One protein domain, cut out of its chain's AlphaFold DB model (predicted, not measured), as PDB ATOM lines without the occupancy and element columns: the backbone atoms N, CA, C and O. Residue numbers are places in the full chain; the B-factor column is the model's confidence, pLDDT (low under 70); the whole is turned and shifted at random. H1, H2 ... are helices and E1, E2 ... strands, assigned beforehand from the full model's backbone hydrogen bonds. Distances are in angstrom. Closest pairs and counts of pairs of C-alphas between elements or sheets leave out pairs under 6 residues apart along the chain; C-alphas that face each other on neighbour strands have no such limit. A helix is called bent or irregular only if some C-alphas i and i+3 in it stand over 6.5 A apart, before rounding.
ATOM      1  N   ASN A   2     -21.287 -29.110 -26.422       81.12
ATOM      2  CA  ASN A   2     -21.087 -29.444 -27.847       81.12
ATOM      3  C   ASN A   2     -19.950 -28.651 -28.515       81.12
ATOM      4  O   ASN A   2     -19.197 -29.215 -29.297       81.12
ATOM      5  N   GLU A   3     -19.767 -27.382 -28.148       82.50
ATOM      6  CA  GLU A   3     -18.707 -26.528 -28.703       82.50
ATOM      7  C   GLU A   3     -17.288 -27.056 -28.452       82.50
ATOM      8  O   GLU A   3     -16.475 -27.068 -29.372       82.50
ATOM      9  N   SER A   4     -16.991 -27.541 -27.241       85.62
ATOM     10  CA  SER A   4     -15.677 -28.113 -26.918       85.62
ATOM     11  C   SER A   4     -15.367 -29.347 -27.764       85.62
ATOM     12  O   SER A   4     -14.250 -29.486 -28.253       85.62
ATOM     13  N   TYR A   5     -16.351 -30.226 -27.980       88.12
ATOM     14  CA  TYR A   5     -16.172 -31.405 -28.832       88.12
ATOM     15  C   TYR A   5     -15.957 -31.020 -30.297       88.12
ATOM     16  O   TYR A   5     -15.060 -31.562 -30.940       88.12
ATOM     17  N   THR A   6     -16.722 -30.049 -30.809       90.50
ATOM     18  CA  THR A   6     -16.540 -29.519 -32.168       90.50
ATOM     19  C   THR A   6     -15.147 -28.931 -32.358       90.50
ATOM     20  O   THR A   6     -14.512 -29.184 -33.379       90.50
ATOM     21  N   LEU A   7     -14.644 -28.182 -31.375       89.00
ATOM     22  CA  LEU A   7     -13.307 -27.590 -31.408       89.00
ATOM     23  C   LEU A   7     -12.209 -28.653 -31.432       89.00
ATOM     24  O   LEU A   7     -11.333 -28.596 -32.291       89.00
ATOM     25  N   ILE A   8     -12.295 -29.655 -30.553       89.12
ATOM     26  CA  ILE A   8     -11.338 -30.769 -30.521       89.12
ATOM     27  C   ILE A   8     -11.337 -31.503 -31.865       89.12
ATOM     28  O   ILE A   8     -10.277 -31.704 -32.457       89.12
ATOM     29  N   LEU A   9     -12.518 -31.859 -32.380       92.12
ATOM     30  CA  LEU A   9     -12.647 -32.539 -33.668       92.12
ATOM     31  C   LEU A   9     -12.072 -31.693 -34.813       92.12
ATOM     32  O   LEU A   9     -11.335 -32.210 -35.648       92.12
ATOM     33  N   SER A  10     -12.349 -30.387 -34.826       90.44
ATOM     34  CA  SER A  10     -11.834 -29.466 -35.845       90.44
ATOM     35  C   SER A  10     -10.309 -29.356 -35.798       90.44
ATOM     36  O   SER A  10      -9.666 -29.361 -36.845       90.44
ATOM     37  N   SER A  11      -9.702 -29.322 -34.607       89.88
ATOM     38  CA  SER A  11      -8.242 -29.332 -34.444       89.88
ATOM     39  C   SER A  11      -7.601 -30.631 -34.935       89.88
ATOM     40  O   SER A  11      -6.521 -30.598 -35.530       89.88
ATOM     41  N   VAL A  12      -8.262 -31.774 -34.725       91.94
ATOM     42  CA  VAL A  12      -7.806 -33.072 -35.248       91.94
ATOM     43  C   VAL A  12      -7.883 -33.092 -36.774       91.94
ATOM     44  O   VAL A  12      -6.895 -33.433 -37.422       91.94
ATOM     45  N   ILE A  13      -9.007 -32.658 -37.352       92.00
ATOM     46  CA  ILE A  13      -9.184 -32.564 -38.809       92.00
ATOM     47  C   ILE A  13      -8.136 -31.627 -39.418       92.00
ATOM     48  O   ILE A  13      -7.510 -31.988 -40.411       92.00
ATOM     49  N   LEU A  14      -7.890 -30.464 -38.807       90.62
ATOM     50  CA  LEU A  14      -6.853 -29.528 -39.243       90.62
ATOM     51  C   LEU A  14      -5.469 -30.185 -39.243       90.62
ATOM     52  O   LEU A  14      -4.725 -30.052 -40.209       90.62
ATOM     53  N   SER A  15      -5.133 -30.918 -38.179       89.56
ATOM     54  CA  SER A  15      -3.840 -31.598 -38.055       89.56
ATOM     55  C   SER A  15      -3.666 -32.683 -39.115       89.56
ATOM     56  O   SER A  15      -2.613 -32.759 -39.743       89.56
ATOM     57  N   MET A  16      -4.703 -33.492 -39.353       90.94
ATOM     58  CA  MET A  16      -4.691 -34.511 -40.404       90.94
ATOM     59  C   MET A  16      -4.606 -33.889 -41.798       90.94
ATOM     60  O   MET A  16      -3.812 -34.342 -42.615       90.94
ATOM     61  N   GLY A  17      -5.379 -32.836 -42.065       88.81
ATOM     62  CA  GLY A  17      -5.345 -32.118 -43.337       88.81
ATOM     63  C   GLY A  17      -3.976 -31.496 -43.602       88.81
ATOM     64  O   GLY A  17      -3.440 -31.646 -44.696       88.81
ATOM     65  N   ASN A  18      -3.373 -30.870 -42.588       87.81
ATOM     66  CA  ASN A  18      -2.009 -30.361 -42.665       87.81
ATOM     67  C   ASN A  18      -1.015 -31.496 -42.945       87.81
ATOM     68  O   ASN A  18      -0.221 -31.385 -43.869       87.81
ATOM     69  N   PHE A  19      -1.092 -32.611 -42.216       86.06
ATOM     70  CA  PHE A  19      -0.220 -33.759 -42.458       86.06
ATOM     71  C   PHE A  19      -0.319 -34.266 -43.900       86.06
ATOM     72  O   PHE A  19       0.703 -34.370 -44.564       86.06
ATOM     73  N   VAL A  20      -1.532 -34.518 -44.403       86.31
ATOM     74  CA  VAL A  20      -1.745 -35.021 -45.769       86.31
ATOM     75  C   VAL A  20      -1.253 -34.020 -46.813       86.31
ATOM     76  O   VAL A  20      -0.584 -34.421 -47.757       86.31
ATOM     77  N   LEU A  21      -1.534 -32.726 -46.642       84.19
ATOM     78  CA  LEU A  21      -1.082 -31.695 -47.578       84.19
ATOM     79  C   LEU A  21       0.440 -31.604 -47.637       84.19
ATOM     80  O   LEU A  21       1.003 -31.618 -48.724       84.19
ATOM     81  N   TRP A  22       1.117 -31.544 -46.491       78.75
ATOM     82  CA  TRP A  22       2.578 -31.471 -46.475       78.75
ATOM     83  C   TRP A  22       3.228 -32.789 -46.883       78.75
ATOM     84  O   TRP A  22       4.276 -32.754 -47.513       78.75
ATOM     85  N   TRP A  23       2.609 -33.931 -46.586       78.94
ATOM     86  CA  TRP A  23       3.077 -35.226 -47.068       78.94
ATOM     87  C   TRP A  23       3.012 -35.307 -48.596       78.94
ATOM     88  O   TRP A  23       4.013 -35.633 -49.212       78.94
ATOM     89  N   LEU A  24       1.898 -34.905 -49.218       76.00
ATOM     90  CA  LEU A  24       1.773 -34.873 -50.682       76.00
ATOM     91  C   LEU A  24       2.705 -33.843 -51.340       76.00
ATOM     92  O   LEU A  24       3.202 -34.068 -52.442       76.00
ATOM     93  N   LEU A  25       2.929 -32.696 -50.692       70.50
ATOM     94  CA  LEU A  25       3.768 -31.629 -51.242       70.50
ATOM     95  C   LEU A  25       5.273 -31.898 -51.081       70.50
ATOM     96  O   LEU A  25       6.034 -31.450 -51.930       70.50
ATOM     97  N   PHE A  26       5.695 -32.625 -50.039       65.56
ATOM     98  CA  PHE A  26       7.102 -32.867 -49.675       65.56
ATOM     99  C   PHE A  26       7.474 -34.360 -49.619       65.56
ATOM    100  O   PHE A  26       8.322 -34.752 -48.816       65.56
ATOM    101  N   ASP A  27       6.823 -35.202 -50.422       64.81
ATOM    102  CA  ASP A  27       7.193 -36.620 -50.535       64.81
ATOM    103  C   ASP A  27       8.556 -36.807 -51.236       64.81
ATOM    104  O   ASP A  27       9.127 -35.847 -51.755       64.81
ATOM    105  N   GLU A  28       9.074 -38.035 -51.313       60.41
ATOM    106  CA  GLU A  28      10.318 -38.372 -52.039       60.41
ATOM    107  C   GLU A  28      10.326 -37.848 -53.491       60.41
ATOM    108  O   GLU A  28      11.368 -37.454 -54.014       60.41
ATOM    109  N   GLU A  29       9.156 -37.750 -54.129       59.75
ATOM    110  CA  GLU A  29       9.006 -37.135 -55.452       59.75
ATOM    111  C   GLU A  29       9.303 -35.622 -55.466       59.75
ATOM    112  O   GLU A  29       9.701 -35.086 -56.497       59.75
ATOM    113  N   PHE A  30       9.111 -34.899 -54.360       62.66
ATOM    114  CA  PHE A  30       9.458 -33.478 -54.249       62.66
ATOM    115  C   PHE A  30      10.966 -33.263 -54.185       62.66
ATOM    116  O   PHE A  30      11.472 -32.391 -54.889       62.66
ATOM    117  N   ASP A  31      11.677 -34.064 -53.390       64.50
ATOM    118  CA  ASP A  31      13.139 -34.001 -53.338       64.50
ATOM    119  C   ASP A  31      13.720 -34.279 -54.734       64.50
ATOM    120  O   ASP A  31      14.583 -33.534 -55.197       64.50
ATOM    121  N   GLN A  32      13.139 -35.237 -55.468       68.31
ATOM    122  CA  GLN A  32      13.471 -35.483 -56.875       68.31
ATOM    123  C   GLN A  32      13.129 -34.297 -57.789       68.31
ATOM    124  O   GLN A  32      13.939 -33.933 -58.635       68.31
ATOM    125  N   ARG A  33      11.966 -33.644 -57.639       67.81
ATOM    126  CA  ARG A  33      11.613 -32.447 -58.432       67.81
ATOM    127  C   ARG A  33      12.568 -31.281 -58.176       67.81
ATOM    128  O   ARG A  33      12.992 -30.631 -59.127       67.81
ATOM    129  N   ILE A  34      12.924 -31.023 -56.918       67.25
ATOM    130  CA  ILE A  34      13.904 -29.994 -56.541       67.25
ATOM    131  C   ILE A  34      15.282 -30.337 -57.109       67.25
ATOM    132  O   ILE A  34      15.962 -29.447 -57.618       67.25
ATOM    133  N   GLU A  35      15.688 -31.605 -57.056       71.50
ATOM    134  CA  GLU A  35      16.949 -32.069 -57.632       71.50
ATOM    135  C   GLU A  35      16.963 -31.897 -59.156       71.50
ATOM    136  O   GLU A  35      17.908 -31.317 -59.682       71.50
ATOM    137  N   ILE A  36      15.876 -32.243 -59.853       73.31
ATOM    138  CA  ILE A  36      15.707 -32.000 -61.296       73.31
ATOM    139  C   ILE A  36      15.775 -30.503 -61.618       73.31
ATOM    140  O   ILE A  36      16.465 -30.109 -62.557       73.31
ATOM    141  N   TYR A  37      15.100 -29.641 -60.849       67.19
ATOM    142  CA  TYR A  37      15.198 -28.192 -61.048       67.19
ATOM    143  C   TYR A  37      16.622 -27.690 -60.835       67.19
ATOM    144  O   TYR A  37      17.087 -26.831 -61.580       67.19
ATOM    145  N   TYR A  38      17.330 -28.242 -59.856       68.06
ATOM    146  CA  TYR A  38      18.711 -27.888 -59.574       68.06
ATOM    147  C   TYR A  38      19.665 -28.350 -60.680       68.06
ATOM    148  O   TYR A  38      20.548 -27.591 -61.086       68.06
ATOM    149  N   GLU A  39      19.484 -29.564 -61.194       73.62
ATOM    150  CA  GLU A  39      20.236 -30.084 -62.333       73.62
ATOM    151  C   GLU A  39      19.973 -29.256 -63.588       73.62
ATOM    152  O   GLU A  39      20.931 -28.805 -64.212       73.62
ATOM    153  N   ALA A  40      18.712 -28.933 -63.882       72.31
ATOM    154  CA  ALA A  40      18.347 -28.053 -64.986       72.31
ATOM    155  C   ALA A  40      18.981 -26.659 -64.842       72.31
ATOM    156  O   ALA A  40      19.531 -26.126 -65.805       72.31
ATOM    157  N   TYR A  41      18.980 -26.082 -63.635       67.62
ATOM    158  CA  TYR A  41      19.636 -24.798 -63.366       67.62
ATOM    159  C   TYR A  41      21.156 -24.898 -63.554       67.62
ATOM    160  O   TYR A  41      21.780 -24.017 -64.145       67.62
ATOM    161  N   ARG A  42      21.780 -25.985 -63.086       70.62
ATOM    162  CA  ARG A  42      23.218 -26.239 -63.249       70.62
ATOM    163  C   ARG A  42      23.593 -26.411 -64.721       70.62
ATOM    164  O   ARG A  42      24.612 -25.868 -65.142       70.62
ATOM    165  N   GLU A  43      22.807 -27.154 -65.491       75.12
ATOM    166  CA  GLU A  43      23.014 -27.340 -66.929       75.12
ATOM    167  C   GLU A  43      22.825 -26.037 -67.700       75.12
ATOM    168  O   GLU A  43      23.679 -25.683 -68.513       75.12
ATOM    169  N   GLN A  44      21.774 -25.276 -67.385       68.56
ATOM    170  CA  GLN A  44      21.554 -23.954 -67.962       68.56
ATOM    171  C   GLN A  44      22.756 -23.039 -67.710       68.56
ATOM    172  O   GLN A  44      23.234 -22.380 -68.630       68.56
ATOM    173  N   MET A  45      23.303 -23.038 -66.496       66.06
ATOM    174  CA  MET A  45      24.452 -22.196 -66.158       66.06
ATOM    175  C   MET A  45      25.757 -22.665 -66.799       66.06
ATOM    176  O   MET A  45      26.571 -21.828 -67.182       66.06
ATOM    177  N   LYS A  46      25.963 -23.978 -66.977       71.62
ATOM    178  CA  LYS A  46      27.089 -24.485 -67.778       71.62
ATOM    179  C   LYS A  46      26.992 -24.006 -69.222       71.62
ATOM    180  O   LYS A  46      27.977 -23.512 -69.756       71.62
ATOM    181  N   ARG A  47      25.800 -24.085 -69.813       73.19
ATOM    182  CA  ARG A  47      25.553 -23.653 -71.189       73.19
ATOM    183  C   ARG A  47      25.731 -22.145 -71.369       73.19
ATOM    184  O   ARG A  47      26.393 -21.728 -72.310       73.19
ATOM    185  N   GLU A  48      25.205 -21.330 -70.455       67.75
ATOM    186  CA  GLU A  48      25.430 -19.875 -70.456       67.75
ATOM    187  C   GLU A  48      26.922 -19.533 -70.328       67.75
ATOM    188  O   GLU A  48      27.405 -18.619 -70.994       67.75
ATOM    189  N   ASN A  49      27.669 -20.283 -69.511       68.88
ATOM    190  CA  ASN A  49      29.110 -20.100 -69.359       68.88
ATOM    191  C   ASN A  49      29.882 -20.487 -70.632       68.88
ATOM    192  O   ASN A  49      30.757 -19.745 -71.064       68.88
ATOM    193  N   GLU A  50      29.541 -21.613 -71.261       71.94
ATOM    194  CA  GLU A  50      30.138 -22.038 -72.532       71.94
ATOM    195  C   GLU A  50      29.844 -21.040 -73.662       71.94
ATOM    196  O   GLU A  50      30.754 -20.663 -74.398       71.94
ATOM    197  N   GLU A  51      28.606 -20.546 -73.768       71.06
ATOM    198  CA  GLU A  51      28.234 -19.521 -74.750       71.06
ATOM    199  C   GLU A  51      28.938 -18.182 -74.495       71.06
ATOM    200  O   GLU A  51      29.318 -17.495 -75.448       71.06
ATOM    201  N   PHE A  52      29.131 -17.800 -73.230       66.81
ATOM    202  CA  PHE A  52      29.877 -16.599 -72.865       66.81
ATOM    203  C   PHE A  52      31.355 -16.721 -73.242       66.81
ATOM    204  O   PHE A  52      31.864 -15.851 -73.946       66.81
ATOM    205  N   VAL A  53      32.021 -17.806 -72.837       67.75
ATOM    206  CA  VAL A  53      33.435 -18.055 -73.159       67.75
ATOM    207  C   VAL A  53      33.634 -18.113 -74.671       67.75
ATOM    208  O   VAL A  53      34.509 -17.425 -75.184       67.75
ATOM    209  N   ALA A  54      32.773 -18.820 -75.407       71.50
ATOM    210  CA  ALA A  54      32.865 -18.900 -76.864       71.50
ATOM    211  C   ALA A  54      32.712 -17.531 -77.554       71.50
ATOM    212  O   ALA A  54      33.395 -17.263 -78.540       71.50
ATOM    213  N   LYS A  55      31.839 -16.647 -77.048       69.50
ATOM    214  CA  LYS A  55      31.662 -15.282 -77.589       69.50
ATOM    215  C   LYS A  55      32.778 -14.320 -77.185       69.50
ATOM    216  O   LYS A  55      33.005 -13.338 -77.885       69.50
ATOM    217  N   MET A  56      33.430 -14.575 -76.057       65.56
ATOM    218  CA  MET A  56      34.456 -13.714 -75.472       65.56
ATOM    219  C   MET A  56      35.878 -14.219 -75.715       65.56
ATOM    220  O   MET A  56      36.802 -13.521 -75.322       65.56
ATOM    221  N   GLN A  57      36.068 -15.379 -76.350       68.31
ATOM    222  CA  GLN A  57      37.371 -16.017 -76.572       68.31
ATOM    223  C   GLN A  57      38.399 -15.030 -77.153       68.31
ATOM    224  O   GLN A  57      39.465 -14.858 -76.576       68.31
ATOM    225  N   ASP A  58      38.022 -14.280 -78.195       66.44
ATOM    226  CA  ASP A  58      38.874 -13.251 -78.816       66.44
ATOM    227  C   ASP A  58      39.250 -12.098 -77.862       66.44
ATOM    228  O   ASP A  58      40.305 -11.490 -78.014       66.44
ATOM    229  N   ILE A  59      38.392 -11.765 -76.889       63.88
ATOM    230  CA  ILE A  59      38.627 -10.700 -75.898       63.88
ATOM    231  C   ILE A  59      39.439 -11.241 -74.710       63.88
ATOM    232  O   ILE A  59      40.332 -10.554 -74.229       63.88
ATOM    233  N   ILE A  60      39.161 -12.472 -74.268       60.50
ATOM    234  CA  ILE A  60      39.874 -13.181 -73.194       60.50
ATOM    235  C   ILE A  60      41.332 -13.427 -73.585       60.50
ATOM    236  O   ILE A  60      42.224 -13.226 -72.765       60.50
ATOM    237  N   ASP A  61      41.568 -13.845 -74.831       65.38
ATOM    238  CA  ASP A  61      42.912 -14.104 -75.350       65.38
ATOM    239  C   ASP A  61      43.732 -12.804 -75.487       65.38
ATOM    240  O   ASP A  61      44.963 -12.847 -75.453       65.38
ATOM    241  N   LEU A  62      43.062 -11.648 -75.608       65.75
ATOM    242  CA  LEU A  62      43.689 -10.323 -75.659       65.75
ATOM    243  C   LEU A  62      43.943  -9.722 -74.270       65.75
ATOM    244  O   LEU A  62      45.011  -9.154 -74.042       65.75
ATOM    245  N   ASP A  63      42.965  -9.808 -73.368       63.56
ATOM    246  CA  ASP A  63      43.045  -9.273 -72.010       63.56
ATOM    247  C   ASP A  63      42.166 -10.088 -71.034       63.56
ATOM    248  O   ASP A  63      40.945  -9.885 -70.957       63.56
ATOM    249  N   PRO A  64      42.765 -11.000 -70.249       64.25
ATOM    250  CA  PRO A  64      42.026 -11.817 -69.296       64.25
ATOM    251  C   PRO A  64      41.439 -11.013 -68.118       64.25
ATOM    252  O   PRO A  64      40.432 -11.444 -67.552       64.25
ATOM    253  N   GLU A  65      41.986  -9.841 -67.762       60.97
ATOM    254  CA  GLU A  65      41.456  -9.002 -66.667       60.97
ATOM    255  C   GLU A  65      40.168  -8.266 -67.074       60.97
ATOM    256  O   GLU A  65      39.301  -7.988 -66.238       60.97
ATOM    257  N   ALA A  66      39.968  -8.013 -68.372       60.47
ATOM    258  CA  ALA A  66      38.771  -7.354 -68.890       60.47
ATOM    259  C   ALA A  66      37.483  -8.147 -68.586       60.47
ATOM    260  O   ALA A  66      36.426  -7.567 -68.328       60.47
ATOM    261  N   VAL A  67      37.569  -9.479 -68.545       59.91
ATOM    262  CA  VAL A  67      36.441 -10.375 -68.233       59.91
ATOM    263  C   VAL A  67      36.052 -10.326 -66.757       59.91
ATOM    264  O   VAL A  67      34.871 -10.439 -66.420       59.91
ATOM    265  N   GLU A  68      37.021 -10.100 -65.876       59.78
ATOM    266  CA  GLU A  68      36.782  -9.939 -64.443       59.78
ATOM    267  C   GLU A  68      36.117  -8.582 -64.153       59.78
ATOM    268  O   GLU A  68      35.129  -8.507 -63.419       59.78
ATOM    269  N   ILE A  69      36.552  -7.524 -64.850       55.44
ATOM    270  CA  ILE A  69      35.969  -6.169 -64.790       55.44
ATOM    271  C   ILE A  69      34.536  -6.125 -65.357       55.44
ATOM    272  O   ILE A  69      33.732  -5.272 -64.973       55.44
ATOM    273  N   ALA A  70      34.183  -7.048 -66.254       60.91
ATOM    274  CA  ALA A  70      32.848  -7.169 -66.836       60.91
ATOM    275  C   ALA A  70      31.770  -7.676 -65.855       60.91
ATOM    276  O   ALA A  70      30.583  -7.697 -66.199       60.91
ATOM    277  N   GLY A  71      32.159  -8.100 -64.646       61.06
ATOM    278  CA  GLY A  71      31.231  -8.518 -63.593       61.06
ATOM    279  C   GLY A  71      30.558  -9.869 -63.855       61.06
ATOM    280  O   GLY A  71      29.569 -10.203 -63.204       61.06
ATOM    281  N   PHE A  72      31.073 -10.667 -64.796       63.41
ATOM    282  CA  PHE A  72      30.518 -11.988 -65.104       63.41
ATOM    283  C   PHE A  72      30.653 -12.946 -63.911       63.41
ATOM    284  O   PHE A  72      29.684 -13.601 -63.529       63.41
ATOM    285  N   GLY A  73      31.814 -12.947 -63.244       65.19
ATOM    286  CA  GLY A  73      32.017 -13.700 -62.002       65.19
ATOM    287  C   GLY A  73      31.095 -13.249 -60.863       65.19
ATOM    288  O   GLY A  73      30.650 -14.070 -60.064       65.19
ATOM    289  N   GLU A  74      30.743 -11.963 -60.815       67.81
ATOM    290  CA  GLU A  74      29.875 -11.393 -59.780       67.81
ATOM    291  C   GLU A  74      28.402 -11.761 -60.000       67.81
ATOM    292  O   GLU A  74      27.753 -12.251 -59.074       67.81
ATOM    293  N   LYS A  75      27.909 -11.670 -61.244       64.00
ATOM    294  CA  LYS A  75      26.587 -12.193 -61.641       64.00
ATOM    295  C   LYS A  75      26.467 -13.694 -61.391       64.00
ATOM    296  O   LYS A  75      25.405 -14.189 -61.013       64.00
ATOM    297  N   TRP A  76      27.557 -14.431 -61.598       64.00
ATOM    298  CA  TRP A  76      27.582 -15.867 -61.363       64.00
ATOM    299  C   TRP A  76      27.542 -16.180 -59.853       64.00
ATOM    300  O   TRP A  76      26.733 -16.981 -59.382       64.00
ATOM    301  N   ARG A  77      28.319 -15.455 -59.044       67.56
ATOM    302  CA  ARG A  77      28.250 -15.562 -57.580       67.56
ATOM    303  C   ARG A  77      26.844 -15.251 -57.052       67.56
ATOM    304  O   ARG A  77      26.345 -15.991 -56.209       67.56
ATOM    305  N   GLU A  78      26.185 -14.235 -57.601       68.81
ATOM    306  CA  GLU A  78      24.815 -13.852 -57.241       68.81
ATOM    307  C   GLU A  78      23.784 -14.943 -57.593       68.81
ATOM    308  O   GLU A  78      22.932 -15.285 -56.769       68.81
ATOM    309  N   LYS A  79      23.874 -15.563 -58.781       66.56
ATOM    310  CA  LYS A  79      23.012 -16.702 -59.156       66.56
ATOM    311  C   LYS A  79      23.219 -17.908 -58.223       66.56
ATOM    312  O   LYS A  79      22.228 -18.484 -57.772       66.56
ATOM    313  N   LEU A  80      24.463 -18.270 -57.879       67.44
ATOM    314  CA  LEU A  80      24.743 -19.352 -56.914       67.44
ATOM    315  C   LEU A  80      24.171 -19.059 -55.528       67.44
ATOM    316  O   LEU A  80      23.593 -19.944 -54.891       67.44
ATOM    317  N   GLU A  81      24.329 -17.825 -55.059       73.38
ATOM    318  CA  GLU A  81      23.831 -17.396 -53.758       73.38
ATOM    319  C   GLU A  81      22.299 -17.449 -53.702       73.38
ATOM    320  O   GLU A  81      21.735 -17.952 -52.729       73.38
ATOM    321  N   ASN A  82      21.621 -17.047 -54.782       69.12
ATOM    322  CA  ASN A  82      20.167 -17.140 -54.905       69.12
ATOM    323  C   ASN A  82      19.662 -18.588 -54.848       69.12
ATOM    324  O   ASN A  82      18.705 -18.873 -54.127       69.12
ATOM    325  N   VAL A  83      20.319 -19.522 -55.540       68.38
ATOM    326  CA  VAL A  83      19.950 -20.948 -55.488       68.38
ATOM    327  C   VAL A  83      20.180 -21.527 -54.088       68.38
ATOM    328  O   VAL A  83      19.329 -22.244 -53.558       68.38
ATOM    329  N   ASN A  84      21.299 -21.190 -53.443       70.62
ATOM    330  CA  ASN A  84      21.585 -21.658 -52.087       70.62
ATOM    331  C   ASN A  84      20.584 -21.087 -51.063       70.62
ATOM    332  O   ASN A  84      20.150 -21.783 -50.145       70.62
ATOM    333  N   LYS A  85      20.151 -19.837 -51.257       75.44
ATOM    334  CA  LYS A  85      19.107 -19.202 -50.450       75.44
ATOM    335  C   LYS A  85      17.760 -19.910 -50.590       75.44
ATOM    336  O   LYS A  85      17.135 -20.181 -49.569       75.44
ATOM    337  N   LEU A  86      17.352 -20.276 -51.808       68.94
ATOM    338  CA  LEU A  86      16.123 -21.049 -52.040       68.94
ATOM    339  C   LEU A  86      16.148 -22.395 -51.297       68.94
ATOM    340  O   LEU A  86      15.154 -22.772 -50.679       68.94
ATOM    341  N   ARG A  87      17.301 -23.080 -51.266       69.06
ATOM    342  CA  ARG A  87      17.480 -24.324 -50.499       69.06
ATOM    343  C   ARG A  87      17.312 -24.111 -48.996       69.06
ATOM    344  O   ARG A  87      16.576 -24.849 -48.345       69.06
ATOM    345  N   MET A  88      17.970 -23.092 -48.441       77.25
ATOM    346  CA  MET A  88      17.826 -22.770 -47.019       77.25
ATOM    347  C   MET A  88      16.384 -22.395 -46.659       77.25
ATOM    348  O   MET A  88      15.909 -22.748 -45.579       77.25
ATOM    349  N   GLU A  89      15.681 -21.685 -47.544       74.38
ATOM    350  CA  GLU A  89      14.279 -21.322 -47.339       74.38
ATOM    351  C   GLU A  89      13.352 -22.553 -47.382       74.38
ATOM    352  O   GLU A  89      12.452 -22.654 -46.544       74.38
ATOM    353  N   ALA A  90      13.608 -23.527 -48.262       69.31
ATOM    354  CA  ALA A  90      12.877 -24.797 -48.302       69.31
ATOM    355  C   ALA A  90      13.061 -25.620 -47.006       69.31
ATOM    356  O   ALA A  90      12.077 -26.032 -46.384       69.31
ATOM    357  N   ASP A  91      14.298 -25.769 -46.524       73.50
ATOM    358  CA  ASP A  91      14.587 -26.451 -45.250       73.50
ATOM    359  C   ASP A  91      13.967 -25.721 -44.048       73.50
ATOM    360  O   ASP A  91      13.451 -26.337 -43.105       73.50
ATOM    361  N   ALA A  92      13.984 -24.385 -44.070       78.88
ATOM    362  CA  ALA A  92      13.336 -23.574 -43.050       78.88
ATOM    363  C   ALA A  92      11.813 -23.767 -43.055       78.88
ATOM    364  O   ALA A  92      11.209 -23.803 -41.979       78.88
ATOM    365  N   MET A  93      11.183 -23.931 -44.223       74.94
ATOM    366  CA  MET A  93       9.750 -24.217 -44.316       74.94
ATOM    367  C   MET A  93       9.389 -25.543 -43.667       74.94
ATOM    368  O   MET A  93       8.467 -25.561 -42.854       74.94
ATOM    369  N   ARG A  94      10.160 -26.611 -43.907       72.88
ATOM    370  CA  ARG A  94       9.920 -27.925 -43.287       72.88
ATOM    371  C   ARG A  94       9.892 -27.843 -41.760       72.88
ATOM    372  O   ARG A  94       9.028 -28.433 -41.117       72.88
ATOM    373  N   LYS A  95      10.781 -27.035 -41.172       79.75
ATOM    374  CA  LYS A  95      10.778 -26.767 -39.724       79.75
ATOM    375  C   LYS A  95       9.576 -25.940 -39.286       79.75
ATOM    376  O   LYS A  95       9.096 -26.126 -38.175       79.75
ATOM    377  N   ARG A  96       9.080 -25.025 -40.121       84.12
ATOM    378  CA  ARG A  96       7.956 -24.149 -39.767       84.12
ATOM    379  C   ARG A  96       6.592 -24.843 -39.818       84.12
ATOM    380  O   ARG A  96       5.692 -24.414 -39.103       84.12
ATOM    381  N   VAL A  97       6.443 -25.937 -40.565       83.81
ATOM    382  CA  VAL A  97       5.207 -26.748 -40.562       83.81
ATOM    383  C   VAL A  97       4.822 -27.187 -39.148       83.81
ATOM    384  O   VAL A  97       3.636 -27.269 -38.828       83.81
ATOM    385  N   ILE A  98       5.809 -27.398 -38.265       85.69
ATOM    386  CA  ILE A  98       5.547 -27.872 -36.905       85.69
ATOM    387  C   ILE A  98       4.710 -26.899 -36.062       85.69
ATOM    388  O   ILE A  98       3.981 -27.328 -35.168       85.69
ATOM    389  N   TRP A  99       4.748 -25.599 -36.381       88.12
ATOM    390  CA  TRP A  99       3.970 -24.574 -35.680       88.12
ATOM    391  C   TRP A  99       2.465 -24.815 -35.771       88.12
ATOM    392  O   TRP A  99       1.756 -24.586 -34.792       88.12
ATOM    393  N   VAL A 100       1.976 -25.337 -36.900       88.88
ATOM    394  CA  VAL A 100       0.550 -25.646 -37.087       88.88
ATOM    395  C   VAL A 100       0.081 -26.683 -36.061       88.88
ATOM    396  O   VAL A 100      -0.997 -26.535 -35.485       88.88
ATOM    397  N   TYR A 101       0.917 -27.678 -35.744       89.94
ATOM    398  CA  TYR A 101       0.594 -28.685 -34.730       89.94
ATOM    399  C   TYR A 101       0.612 -28.114 -33.309       89.94
ATOM    400  O   TYR A 101      -0.226 -28.501 -32.498       89.94
ATOM    401  N   TYR A 102       1.498 -27.158 -33.003       92.06
ATOM    402  CA  TYR A 102       1.459 -26.468 -31.708       92.06
ATOM    403  C   TYR A 102       0.170 -25.665 -31.522       92.06
ATOM    404  O   TYR A 102      -0.422 -25.712 -30.443       92.06
ATOM    405  N   PHE A 103      -0.319 -24.991 -32.567       91.31
ATOM    406  CA  PHE A 103      -1.618 -24.318 -32.511       91.31
ATOM    407  C   PHE A 103      -2.771 -25.314 -32.365       91.31
ATOM    408  O   PHE A 103      -3.652 -25.104 -31.533       91.31
ATOM    409  N   ALA A 104      -2.756 -26.431 -33.097       89.44
ATOM    410  CA  ALA A 104      -3.784 -27.461 -32.961       89.44
ATOM    411  C   ALA A 104      -3.819 -28.072 -31.548       89.44
ATOM    412  O   ALA A 104      -4.894 -28.196 -30.961       89.44
ATOM    413  N   LEU A 105      -2.656 -28.379 -30.964       91.88
ATOM    414  CA  LEU A 105      -2.544 -28.845 -29.578       91.88
ATOM    415  C   LEU A 105      -3.039 -27.792 -28.583       91.88
ATOM    416  O   LEU A 105      -3.801 -28.119 -27.676       91.88
ATOM    417  N   GLY A 106      -2.657 -26.527 -28.772       89.69
ATOM    418  CA  GLY A 106      -3.141 -25.419 -27.954       89.69
ATOM    419  C   GLY A 106      -4.666 -25.314 -27.983       89.69
ATOM    420  O   GLY A 106      -5.296 -25.248 -26.930       89.69
ATOM    421  N   ALA A 107      -5.271 -25.378 -29.171       91.25
ATOM    422  CA  ALA A 107      -6.722 -25.364 -29.327       91.25
ATOM    423  C   ALA A 107      -7.383 -26.540 -28.584       91.25
ATOM    424  O   ALA A 107      -8.312 -26.322 -27.813       91.25
ATOM    425  N   ILE A 108      -6.851 -27.762 -28.699       91.56
ATOM    426  CA  ILE A 108      -7.368 -28.927 -27.958       91.56
ATOM    427  C   ILE A 108      -7.303 -28.702 -26.442       91.56
ATOM    428  O   ILE A 108      -8.283 -28.970 -25.746       91.56
ATOM    429  N   LEU A 109      -6.188 -28.181 -25.920       92.69
ATOM    430  CA  LEU A 109      -6.022 -27.915 -24.488       92.69
ATOM    431  C   LEU A 109      -7.036 -26.882 -23.977       92.69
ATOM    432  O   LEU A 109      -7.686 -27.106 -22.952       92.69
ATOM    433  N   PHE A 110      -7.226 -25.779 -24.702       89.56
ATOM    434  CA  PHE A 110      -8.211 -24.758 -24.336       89.56
ATOM    435  C   PHE A 110      -9.655 -25.270 -24.469       89.56
ATOM    436  O   PHE A 110     -10.480 -25.009 -23.591       89.56
ATOM    437  N   ALA A 111      -9.965 -26.060 -25.502       89.62
ATOM    438  CA  ALA A 111     -11.277 -26.680 -25.682       89.62
ATOM    439  C   ALA A 111     -11.605 -27.689 -24.570       89.62
ATOM    440  O   ALA A 111     -12.729 -27.689 -24.053       89.62
ATOM    441  N   ALA A 112     -10.624 -28.500 -24.162       88.62
ATOM    442  CA  ALA A 112     -10.735 -29.430 -23.042       88.62
ATOM    443  C   ALA A 112     -10.955 -28.689 -21.714       88.62
ATOM    444  O   ALA A 112     -11.799 -29.096 -20.918       88.62
ATOM    445  N   GLY A 113     -10.297 -27.544 -21.509       86.19
ATOM    446  CA  GLY A 113     -10.584 -26.658 -20.377       86.19
ATOM    447  C   GLY A 113     -12.052 -26.210 -20.323       86.19
ATOM    448  O   GLY A 113     -12.617 -26.074 -19.243       86.19
ATOM    449  N   GLY A 114     -12.703 -26.045 -21.479       83.44
ATOM    450  CA  GLY A 114     -14.139 -25.741 -21.581       83.44
ATOM    451  C   GLY A 114     -15.071 -26.891 -21.194       83.44
ATOM    452  O   GLY A 114     -16.232 -26.652 -20.872       83.44
ATOM    453  N   LEU A 115     -14.574 -28.133 -21.173       86.56
ATOM    454  CA  LEU A 115     -15.310 -29.272 -20.613       86.56
ATOM    455  C   LEU A 115     -15.260 -29.270 -19.082       86.56
ATOM    456  O   LEU A 115     -16.240 -29.640 -18.444       86.56
ATOM    457  N   VAL A 116     -14.131 -28.844 -18.507       85.44
ATOM    458  CA  VAL A 116     -13.923 -28.796 -17.051       85.44
ATOM    459  C   VAL A 116     -14.647 -27.602 -16.428       85.44
ATOM    460  O   VAL A 116     -15.253 -27.734 -15.368       85.44
ATOM    461  N   VAL A 117     -14.618 -26.443 -17.094       85.12
ATOM    462  CA  VAL A 117     -15.245 -25.200 -16.616       85.12
ATOM    463  C   VAL A 117     -16.226 -24.672 -17.674       85.12
ATOM    464  O   VAL A 117     -15.929 -23.705 -18.378       85.12
ATOM    465  N   PRO A 118     -17.412 -25.297 -17.819       78.88
ATOM    466  CA  PRO A 118     -18.357 -24.962 -18.886       78.88
ATOM    467  C   PRO A 118     -19.010 -23.583 -18.721       78.88
ATOM    468  O   PRO A 118     -19.467 -23.009 -19.704       78.88
ATOM    469  N   GLY A 119     -19.046 -23.047 -17.496       80.69
ATOM    470  CA  GLY A 119     -19.567 -21.709 -17.200       80.69
ATOM    471  C   GLY A 119     -18.577 -20.568 -17.457       80.69
ATOM    472  O   GLY A 119     -18.936 -19.415 -17.254       80.69
ATOM    473  N   GLY A 120     -17.348 -20.876 -17.889       82.12
ATOM    474  CA  GLY A 120     -16.280 -19.890 -18.029       82.12
ATOM    475  C   GLY A 120     -15.716 -19.414 -16.686       82.12
ATOM    476  O   GLY A 120     -16.153 -19.825 -15.611       82.12
ATOM    477  N   VAL A 121     -14.691 -18.567 -16.759       84.44
ATOM    478  CA  VAL A 121     -14.053 -17.957 -15.589       84.44
ATOM    479  C   VAL A 121     -14.495 -16.495 -15.513       84.44
ATOM    480  O   VAL A 121     -14.205 -15.737 -16.445       84.44
ATOM    481  N   PRO A 122     -15.196 -16.071 -14.448       86.88
ATOM    482  CA  PRO A 122     -15.534 -14.667 -14.265       86.88
ATOM    483  C   PRO A 122     -14.249 -13.884 -13.985       86.88
ATOM    484  O   PRO A 122     -13.504 -14.205 -13.061       86.88
ATOM    485  N   VAL A 123     -13.968 -12.879 -14.811       84.12
ATOM    486  CA  VAL A 123     -12.790 -12.007 -14.661       84.12
ATOM    487  C   VAL A 123     -13.192 -10.691 -13.994       84.12
ATOM    488  O   VAL A 123     -12.430 -10.138 -13.208       84.12
ATOM    489  N   THR A 124     -14.403 -10.207 -14.276       87.75
ATOM    490  CA  THR A 124     -15.043  -9.062 -13.614       87.75
ATOM    491  C   THR A 124     -16.540  -9.331 -13.456       87.75
ATOM    492  O   THR A 124     -17.069 -10.257 -14.073       87.75
ATOM    493  N   ASP A 125     -17.247  -8.483 -12.705       80.81
ATOM    494  CA  ASP A 125     -18.707  -8.581 -12.521       80.81
ATOM    495  C   ASP A 125     -19.508  -8.502 -13.838       80.81
ATOM    496  O   ASP A 125     -20.676  -8.882 -13.882       80.81
ATOM    497  N   SER A 126     -18.889  -8.023 -14.926       84.56
ATOM    498  CA  SER A 126     -19.506  -7.867 -16.248       84.56
ATOM    499  C   SER A 126     -18.896  -8.740 -17.350       84.56
ATOM    500  O   SER A 126     -19.456  -8.797 -18.446       84.56
ATOM    501  N   PHE A 127     -17.769  -9.419 -17.104       85.06
ATOM    502  CA  PHE A 127     -17.048 -10.173 -18.132       85.06
ATOM    503  C   PHE A 127     -16.672 -11.582 -17.669       85.06
ATOM    504  O   PHE A 127     -15.958 -11.781 -16.684       85.06
ATOM    505  N   THR A 128     -17.114 -12.568 -18.450       86.81
ATOM    506  CA  THR A 128     -16.776 -13.984 -18.275       86.81
ATOM    507  C   THR A 128     -15.933 -14.449 -19.450       86.81
ATOM    508  O   THR A 128     -16.339 -14.332 -20.608       86.81
ATOM    509  N   LEU A 129     -14.754 -14.986 -19.152       84.75
ATOM    510  CA  LEU A 129     -13.845 -15.527 -20.146       84.75
ATOM    511  C   LEU A 129     -14.148 -17.007 -20.375       84.75
ATOM    512  O   LEU A 129     -14.046 -17.828 -19.461       84.75
ATOM    513  N   TYR A 130     -14.467 -17.356 -21.617       87.56
ATOM    514  CA  TYR A 130     -14.670 -18.742 -22.024       87.56
ATOM    515  C   TYR A 130     -13.390 -19.301 -22.639       87.56
ATOM    516  O   TYR A 130     -12.861 -18.769 -23.616       87.56
ATOM    517  N   SER A 131     -12.907 -20.416 -22.100       85.81
ATOM    518  CA  SER A 131     -11.763 -21.151 -22.652       85.81
ATOM    519  C   SER A 131     -12.018 -21.633 -24.087       85.81
ATOM    520  O   SER A 131     -11.105 -21.624 -24.912       85.81
ATOM    521  N   THR A 132     -13.270 -21.953 -24.432       86.94
ATOM    522  CA  THR A 132     -13.689 -22.280 -25.806       86.94
ATOM    523  C   THR A 132     -13.505 -21.107 -26.770       86.94
ATOM    524  O   THR A 132     -13.107 -21.320 -27.913       86.94
ATOM    525  N   ALA A 133     -13.706 -19.864 -26.320       88.69
ATOM    526  CA  ALA A 133     -13.468 -18.679 -27.145       88.69
ATOM    527  C   ALA A 133     -11.972 -18.499 -27.455       88.69
ATOM    528  O   ALA A 133     -11.608 -18.184 -28.586       88.69
ATOM    529  N   ILE A 134     -11.095 -18.765 -26.480       88.69
ATOM    530  CA  ILE A 134      -9.638 -18.766 -26.693       88.69
ATOM    531  C   ILE A 134      -9.255 -19.867 -27.687       88.69
ATOM    532  O   ILE A 134      -8.520 -19.611 -28.638       88.69
ATOM    533  N   SER A 135      -9.797 -21.074 -27.510       90.44
ATOM    534  CA  SER A 135      -9.564 -22.197 -28.421       90.44
ATOM    535  C   SER A 135      -9.930 -21.866 -29.868       90.44
ATOM    536  O   SER A 135      -9.202 -22.273 -30.772       90.44
ATOM    537  N   TRP A 136     -11.026 -21.140 -30.100       91.75
ATOM    538  CA  TRP A 136     -11.414 -20.699 -31.441       91.75
ATOM    539  C   TRP A 136     -10.355 -19.806 -32.079       91.75
ATOM    540  O   TRP A 136      -9.946 -20.056 -33.211       91.75
ATOM    541  N   TRP A 137      -9.861 -18.805 -31.352       93.06
ATOM    542  CA  TRP A 137      -8.821 -17.910 -31.861       93.06
ATOM    543  C   TRP A 137      -7.505 -18.631 -32.130       93.06
ATOM    544  O   TRP A 137      -6.878 -18.398 -33.161       93.06
ATOM    545  N   VAL A 138      -7.112 -19.554 -31.250       92.06
ATOM    546  CA  VAL A 138      -5.922 -20.387 -31.460       92.06
ATOM    547  C   VAL A 138      -6.071 -21.235 -32.730       92.06
ATOM    548  O   VAL A 138      -5.131 -21.326 -33.519       92.06
ATOM    549  N   LEU A 139      -7.259 -21.797 -32.974       91.12
ATOM    550  CA  LEU A 139      -7.545 -22.573 -34.182       91.12
ATOM    551  C   LEU A 139      -7.481 -21.696 -35.442       91.12
ATOM    552  O   LEU A 139      -6.834 -22.085 -36.412       91.12
ATOM    553  N   VAL A 140      -8.064 -20.491 -35.413       93.12
ATOM    554  CA  VAL A 140      -7.985 -19.515 -36.519       93.12
ATOM    555  C   VAL A 140      -6.532 -19.166 -36.849       93.12
ATOM    556  O   VAL A 140      -6.147 -19.192 -38.016       93.12
ATOM    557  N   VAL A 141      -5.699 -18.895 -35.841       93.12
ATOM    558  CA  VAL A 141      -4.267 -18.619 -36.043       93.12
ATOM    559  C   VAL A 141      -3.540 -19.833 -36.628       93.12
ATOM    560  O   VAL A 141      -2.703 -19.672 -37.519       93.12
ATOM    561  N   GLY A 142      -3.883 -21.048 -36.192       90.19
ATOM    562  CA  GLY A 142      -3.355 -22.287 -36.766       90.19
ATOM    563  C   GLY A 142      -3.674 -22.428 -38.257       90.19
ATOM    564  O   GLY A 142      -2.774 -22.696 -39.054       90.19
ATOM    565  N   VAL A 143      -4.925 -22.164 -38.651       91.38
ATOM    566  CA  VAL A 143      -5.359 -22.171 -40.060       91.38
ATOM    567  C   VAL A 143      -4.632 -21.096 -40.868       91.38
ATOM    568  O   VAL A 143      -4.109 -21.387 -41.941       91.38
ATOM    569  N   LEU A 144      -4.537 -19.865 -40.355       92.56
ATOM    570  CA  LEU A 144      -3.820 -18.778 -41.030       92.56
ATOM    571  C   LEU A 144      -2.338 -19.098 -41.220       92.56
ATOM    572  O   LEU A 144      -1.777 -18.811 -42.275       92.56
ATOM    573  N   THR A 145      -1.712 -19.728 -40.228       89.69
ATOM    574  CA  THR A 145      -0.317 -20.173 -40.318       89.69
ATOM    575  C   THR A 145      -0.161 -21.225 -41.410       89.69
ATOM    576  O   THR A 145       0.732 -21.109 -42.244       89.69
ATOM    577  N   MET A 146      -1.053 -22.214 -41.458       88.62
ATOM    578  CA  MET A 146      -1.055 -23.247 -42.494       88.62
ATOM    579  C   MET A 146      -1.205 -22.651 -43.902       88.62
ATOM    580  O   MET A 146      -0.414 -22.972 -44.786       88.62
ATOM    581  N   VAL A 147      -2.163 -21.741 -44.107       89.19
ATOM    582  CA  VAL A 147      -2.355 -21.047 -45.394       89.19
ATOM    583  C   VAL A 147      -1.141 -20.183 -45.742       89.19
ATOM    584  O   VAL A 147      -0.669 -20.218 -46.875       89.19
ATOM    585  N   GLY A 148      -0.592 -19.444 -44.779       87.69
ATOM    586  CA  GLY A 148       0.603 -18.625 -44.982       87.69
ATOM    587  C   GLY A 148       1.817 -19.452 -45.405       87.69
ATOM    588  O   GLY A 148       2.554 -19.044 -46.300       87.69
ATOM    589  N   LEU A 149       2.000 -20.637 -44.816       86.12
ATOM    590  CA  LEU A 149       3.057 -21.566 -45.210       86.12
ATOM    591  C   LEU A 149       2.830 -22.136 -46.615       86.12
ATOM    592  O   LEU A 149       3.788 -22.224 -47.376       86.12
ATOM    593  N   LEU A 150       1.586 -22.454 -46.990       84.81
ATOM    594  CA  LEU A 150       1.247 -22.915 -48.343       84.81
ATOM    595  C   LEU A 150       1.509 -21.841 -49.408       84.81
ATOM    596  O   LEU A 150       2.090 -22.131 -50.450       84.81
ATOM    597  N   VAL A 151       1.130 -20.588 -49.146       85.69
ATOM    598  CA  VAL A 151       1.409 -19.468 -50.062       85.69
ATOM    599  C   VAL A 151       2.911 -19.232 -50.181       85.69
ATOM    600  O   VAL A 151       3.425 -19.019 -51.278       85.69
ATOM    601  N   HIS A 152       3.634 -19.285 -49.060       82.50
ATOM    602  CA  HIS A 152       5.084 -19.142 -49.080       82.50
ATOM    603  C   HIS A 152       5.742 -20.266 -49.885       82.50
ATOM    604  O   HIS A 152       6.617 -19.987 -50.698       82.50
ATOM    605  N   TYR A 153       5.255 -21.499 -49.739       76.19
ATOM    606  CA  TYR A 153       5.692 -22.639 -50.535       76.19
ATOM    607  C   TYR A 153       5.493 -22.410 -52.039       76.19
ATOM    608  O   TYR A 153       6.460 -22.491 -52.792       76.19
ATOM    609  N   GLN A 154       4.289 -22.021 -52.468       77.38
ATOM    610  CA  GLN A 154       4.004 -21.744 -53.883       77.38
ATOM    611  C   GLN A 154       4.893 -20.633 -54.460       77.38
ATOM    612  O   GLN A 154       5.288 -20.681 -55.624       77.38
ATOM    613  N   LEU A 155       5.240 -19.626 -53.653       79.25
ATOM    614  CA  LEU A 155       6.159 -18.565 -54.068       79.25
ATOM    615  C   LEU A 155       7.588 -19.074 -54.275       79.25
ATOM    616  O   LEU A 155       8.266 -18.585 -55.177       79.25
ATOM    617  N   ILE A 156       8.055 -20.015 -53.451       72.50
ATOM    618  CA  ILE A 156       9.375 -20.633 -53.632       72.50
ATOM    619  C   ILE A 156       9.370 -21.532 -54.859       72.50
ATOM    620  O   ILE A 156      10.270 -21.405 -55.683       72.50
ATOM    621  N   GLU A 157       8.342 -22.361 -55.026       68.88
ATOM    622  CA  GLU A 157       8.199 -23.231 -56.193       68.88
ATOM    623  C   GLU A 157       8.233 -22.416 -57.496       68.88
ATOM    624  O   GLU A 157       9.072 -22.665 -58.361       68.88
ATOM    625  N   ASN A 158       7.441 -21.344 -57.582       72.75
ATOM    626  CA  ASN A 158       7.419 -20.449 -58.744       72.75
ATOM    627  C   ASN A 158       8.763 -19.731 -58.986       72.75
ATOM    628  O   ASN A 158       9.165 -19.510 -60.122       72.75
ATOM    629  N   LYS A 159       9.496 -19.371 -57.924       67.69
ATOM    630  CA  LYS A 159      10.844 -18.787 -58.057       67.69
ATOM    631  C   LYS A 159      11.903 -19.810 -58.461       67.69
ATOM    632  O   LYS A 159      12.913 -19.425 -59.043       67.69
ATOM    633  N   SER A 160      11.703 -21.072 -58.095       61.81
ATOM    634  CA  SER A 160      12.637 -22.164 -58.360       61.81
ATOM    635  C   SER A 160      12.482 -22.760 -59.756       61.81
ATOM    636  O   SER A 160      13.455 -23.294 -60.282       61.81
ATOM    637  N   GLN A 161      11.305 -22.631 -60.378       60.56
ATOM    638  CA  GLN A 161      11.114 -23.042 -61.763       60.56
ATOM    639  C   GLN A 161      11.985 -22.172 -62.685       60.56
ATOM    640  O   GLN A 161      11.786 -20.953 -62.755       60.56
ATOM    641  N   PRO A 162      12.959 -22.759 -63.407       52.28
ATOM    642  CA  PRO A 162      13.674 -22.023 -64.436       52.28
ATOM    643  C   PRO A 162      12.643 -21.595 -65.480       52.28
ATOM    644  O   PRO A 162      11.894 -22.438 -65.975       52.28
ATOM    645  N   ARG A 163      12.561 -20.293 -65.793       53.75
ATOM    646  CA  ARG A 163      11.654 -19.753 -66.822       53.75
ATOM    647  C   ARG A 163      11.889 -20.495 -68.141       53.75
ATOM    648  O   ARG A 163      12.794 -20.145 -68.890       53.75
ATOM    649  N   THR A 164      11.095 -21.526 -68.405       48.72
ATOM    650  CA  THR A 164      11.250 -22.411 -69.569       48.72
ATOM    651  C   THR A 164      10.068 -22.347 -70.526       48.72
ATOM    652  O   THR A 164      10.115 -22.968 -71.581       48.72
ATOM    653  N   GLU A 165       9.057 -21.515 -70.263       36.00
ATOM    654  CA  GLU A 165       7.931 -21.345 -71.182       36.00
ATOM    655  C   GLU A 165       7.823 -19.905 -71.698       36.00
ATOM    656  O   GLU A 165       7.324 -18.997 -71.038       36.00
ATOM    657  N   GLY A 166       8.293 -19.707 -72.933       37.09
ATOM    658  CA  GLY A 166       7.728 -18.718 -73.855       37.09
ATOM    659  C   GLY A 166       8.325 -17.310 -73.882       37.09
ATOM    660  O   GLY A 166       8.096 -16.609 -74.866       37.09
ATOM    661  N   GLU A 167       9.124 -16.884 -72.904       34.59
ATOM    662  CA  GLU A 167       9.953 -15.689 -73.098       34.59
ATOM    663  C   GLU A 167      11.262 -16.119 -73.771       34.59
ATOM    664  O   GLU A 167      12.067 -16.799 -73.126       34.59
ATOM    665  N   PRO A 168      11.514 -15.762 -75.050       35.16
ATOM    666  CA  PRO A 168      12.853 -15.899 -75.592       35.16
ATOM    667  C   PRO A 168      13.781 -15.193 -74.618       35.16
ATOM    668  O   PRO A 168      13.507 -14.055 -74.230       35.16
ATOM    669  N   ILE A 169      14.829 -15.903 -74.203       44.31
ATOM    670  CA  ILE A 169      15.925 -15.392 -73.392       44.31
ATOM    671  C   ILE A 169      16.290 -14.018 -73.964       44.31
ATOM    672  O   ILE A 169      16.990 -13.885 -74.966       44.31
ATOM    673  N   ARG A 170      15.777 -12.964 -73.323       40.16
ATOM    674  CA  ARG A 170      16.071 -11.565 -73.651       40.16
ATOM    675  C   ARG A 170      17.526 -11.234 -73.285       40.16
ATOM    676  O   ARG A 170      17.968 -10.111 -73.458       40.16
ATOM    677  N   ASP A 171      18.265 -12.239 -72.821       47.75
ATOM    678  CA  ASP A 171      19.650 -12.248 -72.361       47.75
ATOM    679  C   ASP A 171      20.680 -12.313 -73.499       47.75
ATOM    680  O   ASP A 171      21.882 -12.233 -73.261       47.75
ATOM    681  N   GLY A 172      20.223 -12.299 -74.756       47.59
ATOM    682  CA  GLY A 172      21.030 -11.709 -75.820       47.59
ATOM    683  C   GLY A 172      21.424 -10.272 -75.462       47.59
ATOM    684  O   GLY A 172      22.564  -9.896 -75.682       47.59
ATOM    685  N   SER A 173      20.546  -9.485 -74.820       52.00
ATOM    686  CA  SER A 173      20.847  -8.086 -74.500       52.00
ATOM    687  C   SER A 173      21.864  -7.917 -73.377       52.00
ATOM    688  O   SER A 173      22.582  -6.926 -73.389       52.00
ATOM    689  N   SER A 174      21.929  -8.820 -72.394       53.34
ATOM    690  CA  SER A 174      22.863  -8.664 -71.277       53.34
ATOM    691  C   SER A 174      24.279  -9.059 -71.691       53.34
ATOM    692  O   SER A 174      25.205  -8.282 -71.464       53.34
ATOM    693  N   ILE A 175      24.436 -10.183 -72.397       56.03
ATOM    694  CA  ILE A 175      25.706 -10.600 -73.000       56.03
ATOM    695  C   ILE A 175      26.147  -9.559 -74.036       56.03
ATOM    696  O   ILE A 175      27.292  -9.123 -73.994       56.03
ATOM    697  N   GLN A 176      25.237  -9.076 -74.891       60.84
ATOM    698  CA  GLN A 176      25.546  -8.017 -75.857       60.84
ATOM    699  C   GLN A 176      25.933  -6.705 -75.164       60.84
ATOM    700  O   GLN A 176      26.915  -6.096 -75.555       60.84
ATOM    701  N   SER A 177      25.239  -6.295 -74.096       61.44
ATOM    702  CA  SER A 177      25.577  -5.067 -73.358       61.44
ATOM    703  C   SER A 177      26.948  -5.137 -72.683       61.44
ATOM    704  O   SER A 177      27.652  -4.134 -72.606       61.44
ATOM    705  N   VAL A 178      27.342  -6.325 -72.216       61.56
ATOM    706  CA  VAL A 178      28.664  -6.570 -71.637       61.56
ATOM    707  C   VAL A 178      29.735  -6.565 -72.730       61.56
ATOM    708  O   VAL A 178      30.755  -5.902 -72.562       61.56
ATOM    709  N   ILE A 179      29.483  -7.219 -73.869       63.09
ATOM    710  CA  ILE A 179      30.376  -7.209 -75.037       63.09
ATOM    711  C   ILE A 179      30.550  -5.781 -75.581       63.09
ATOM    712  O   ILE A 179      31.676  -5.356 -75.821       63.09
ATOM    713  N   ASP A 180      29.467  -5.014 -75.721       66.69
ATOM    714  CA  ASP A 180      29.493  -3.621 -76.182       66.69
ATOM    715  C   ASP A 180      30.241  -2.723 -75.181       66.69
ATOM    716  O   ASP A 180      31.063  -1.889 -75.571       66.69
ATOM    717  N   GLY A 181      30.018  -2.937 -73.880       66.62
ATOM    718  CA  GLY A 181      30.747  -2.269 -72.803       66.62
ATOM    719  C   GLY A 181      32.253  -2.543 -72.845       66.62
ATOM    720  O   GLY A 181      33.046  -1.612 -72.714       66.62
ATOM    721  N   LEU A 182      32.660  -3.790 -73.081       63.06
ATOM    722  CA  LEU A 182      34.068  -4.187 -73.194       63.06
ATOM    723  C   LEU A 182      34.724  -3.657 -74.465       63.06
ATOM    724  O   LEU A 182      35.821  -3.105 -74.410       63.06
TER     725      LEU A 182
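What this domain is: This is residues 2 to 182 of the 188 residues of an uncharacterized protein of Candidatus Bathyarchaeota archaeon (UniProt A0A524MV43). The domain is a long rod of helices: H1, H5 and H6 lie side by side toward one end as an up-and-down bundle, each running against the one before it in the chain, while H2 and H4 reach to the other end, joined there by H3. The small hairpin E1 and E2, an antiparallel sheet of two strands, lies at the bundle's end, H7 lies near H2 and H3 at the other, and residues 163 to 170 stick out. The printed part has 181 residues, mostly helix, in the order H1 H2 H3 H4 H5 E1 E2 H6 H7. It is extended, with a radius of gyration of the C-alphas of 26.6 A and spans of 87 by 37 by 25 A.

How they stand to each other: H1, residues 2 to 25, touches H5, residues 98 to 116, at a shallow tilt of 13 degrees, opposite ways; the closest C-alphas, of Ser 4 and Ala 111, are 4.8 A apart. The hub H6, residues 131 to 160, touches H5 most closely at the C-alphas of Ala 107 and Ser 135, 4.4 A apart. With residues 132 to 146 alone H6 touches H1, closest at C-alphas 4 and 132, 6.3 A. With residues 149 to 160 alone it touches H4, residues 72 to 96, closest at C-alphas 86 and 156, 6.9 A. H2, residues 28 to 60, is near H4 and touches H3, residues 64 to 69, only at the corner, where C-alphas 60 and 67 are closest at 6.7 A. H7, residues 172 to 182, is close to H2 but not clearly touching, with closest C-alphas 52 and 175 at 7.3 A. In the hairpin of E1, residues 121 to 124, and E2, residues 127 to 129, N 121 and O 129 are within hydrogen-bond range at 2.9 A. Every O i to N i+4 pair is within range in H1, H4, H5, H6 and H7, but 27 of 29 in H2 and 1 of 2 in H3.

Where its parts are: H1 begins at C-alpha 2 (-21.087, -29.444, -27.847) and is 34.2 A long; H2, 44.2 A, is irregular, C-alphas 55 and 58 being 7.6 A apart, with a kink of 42 degrees near residue 54. H4 is 36.0 A, H5 27.8 A and H6 43.3 A long; H7 ends at C-alpha 182 (34.068, -4.187, -73.194).

The domain as a whole: The C-alphas of Leu 62 and Asp 125 are the two farthest apart, 88.8 A. The printed part has no cut, and the link from H6 to H7, 11 residues, is long. Mean pLDDT of the printed part is 74.8; 74 residues are under 70, among them residues 55 to 80 and 159 to 182.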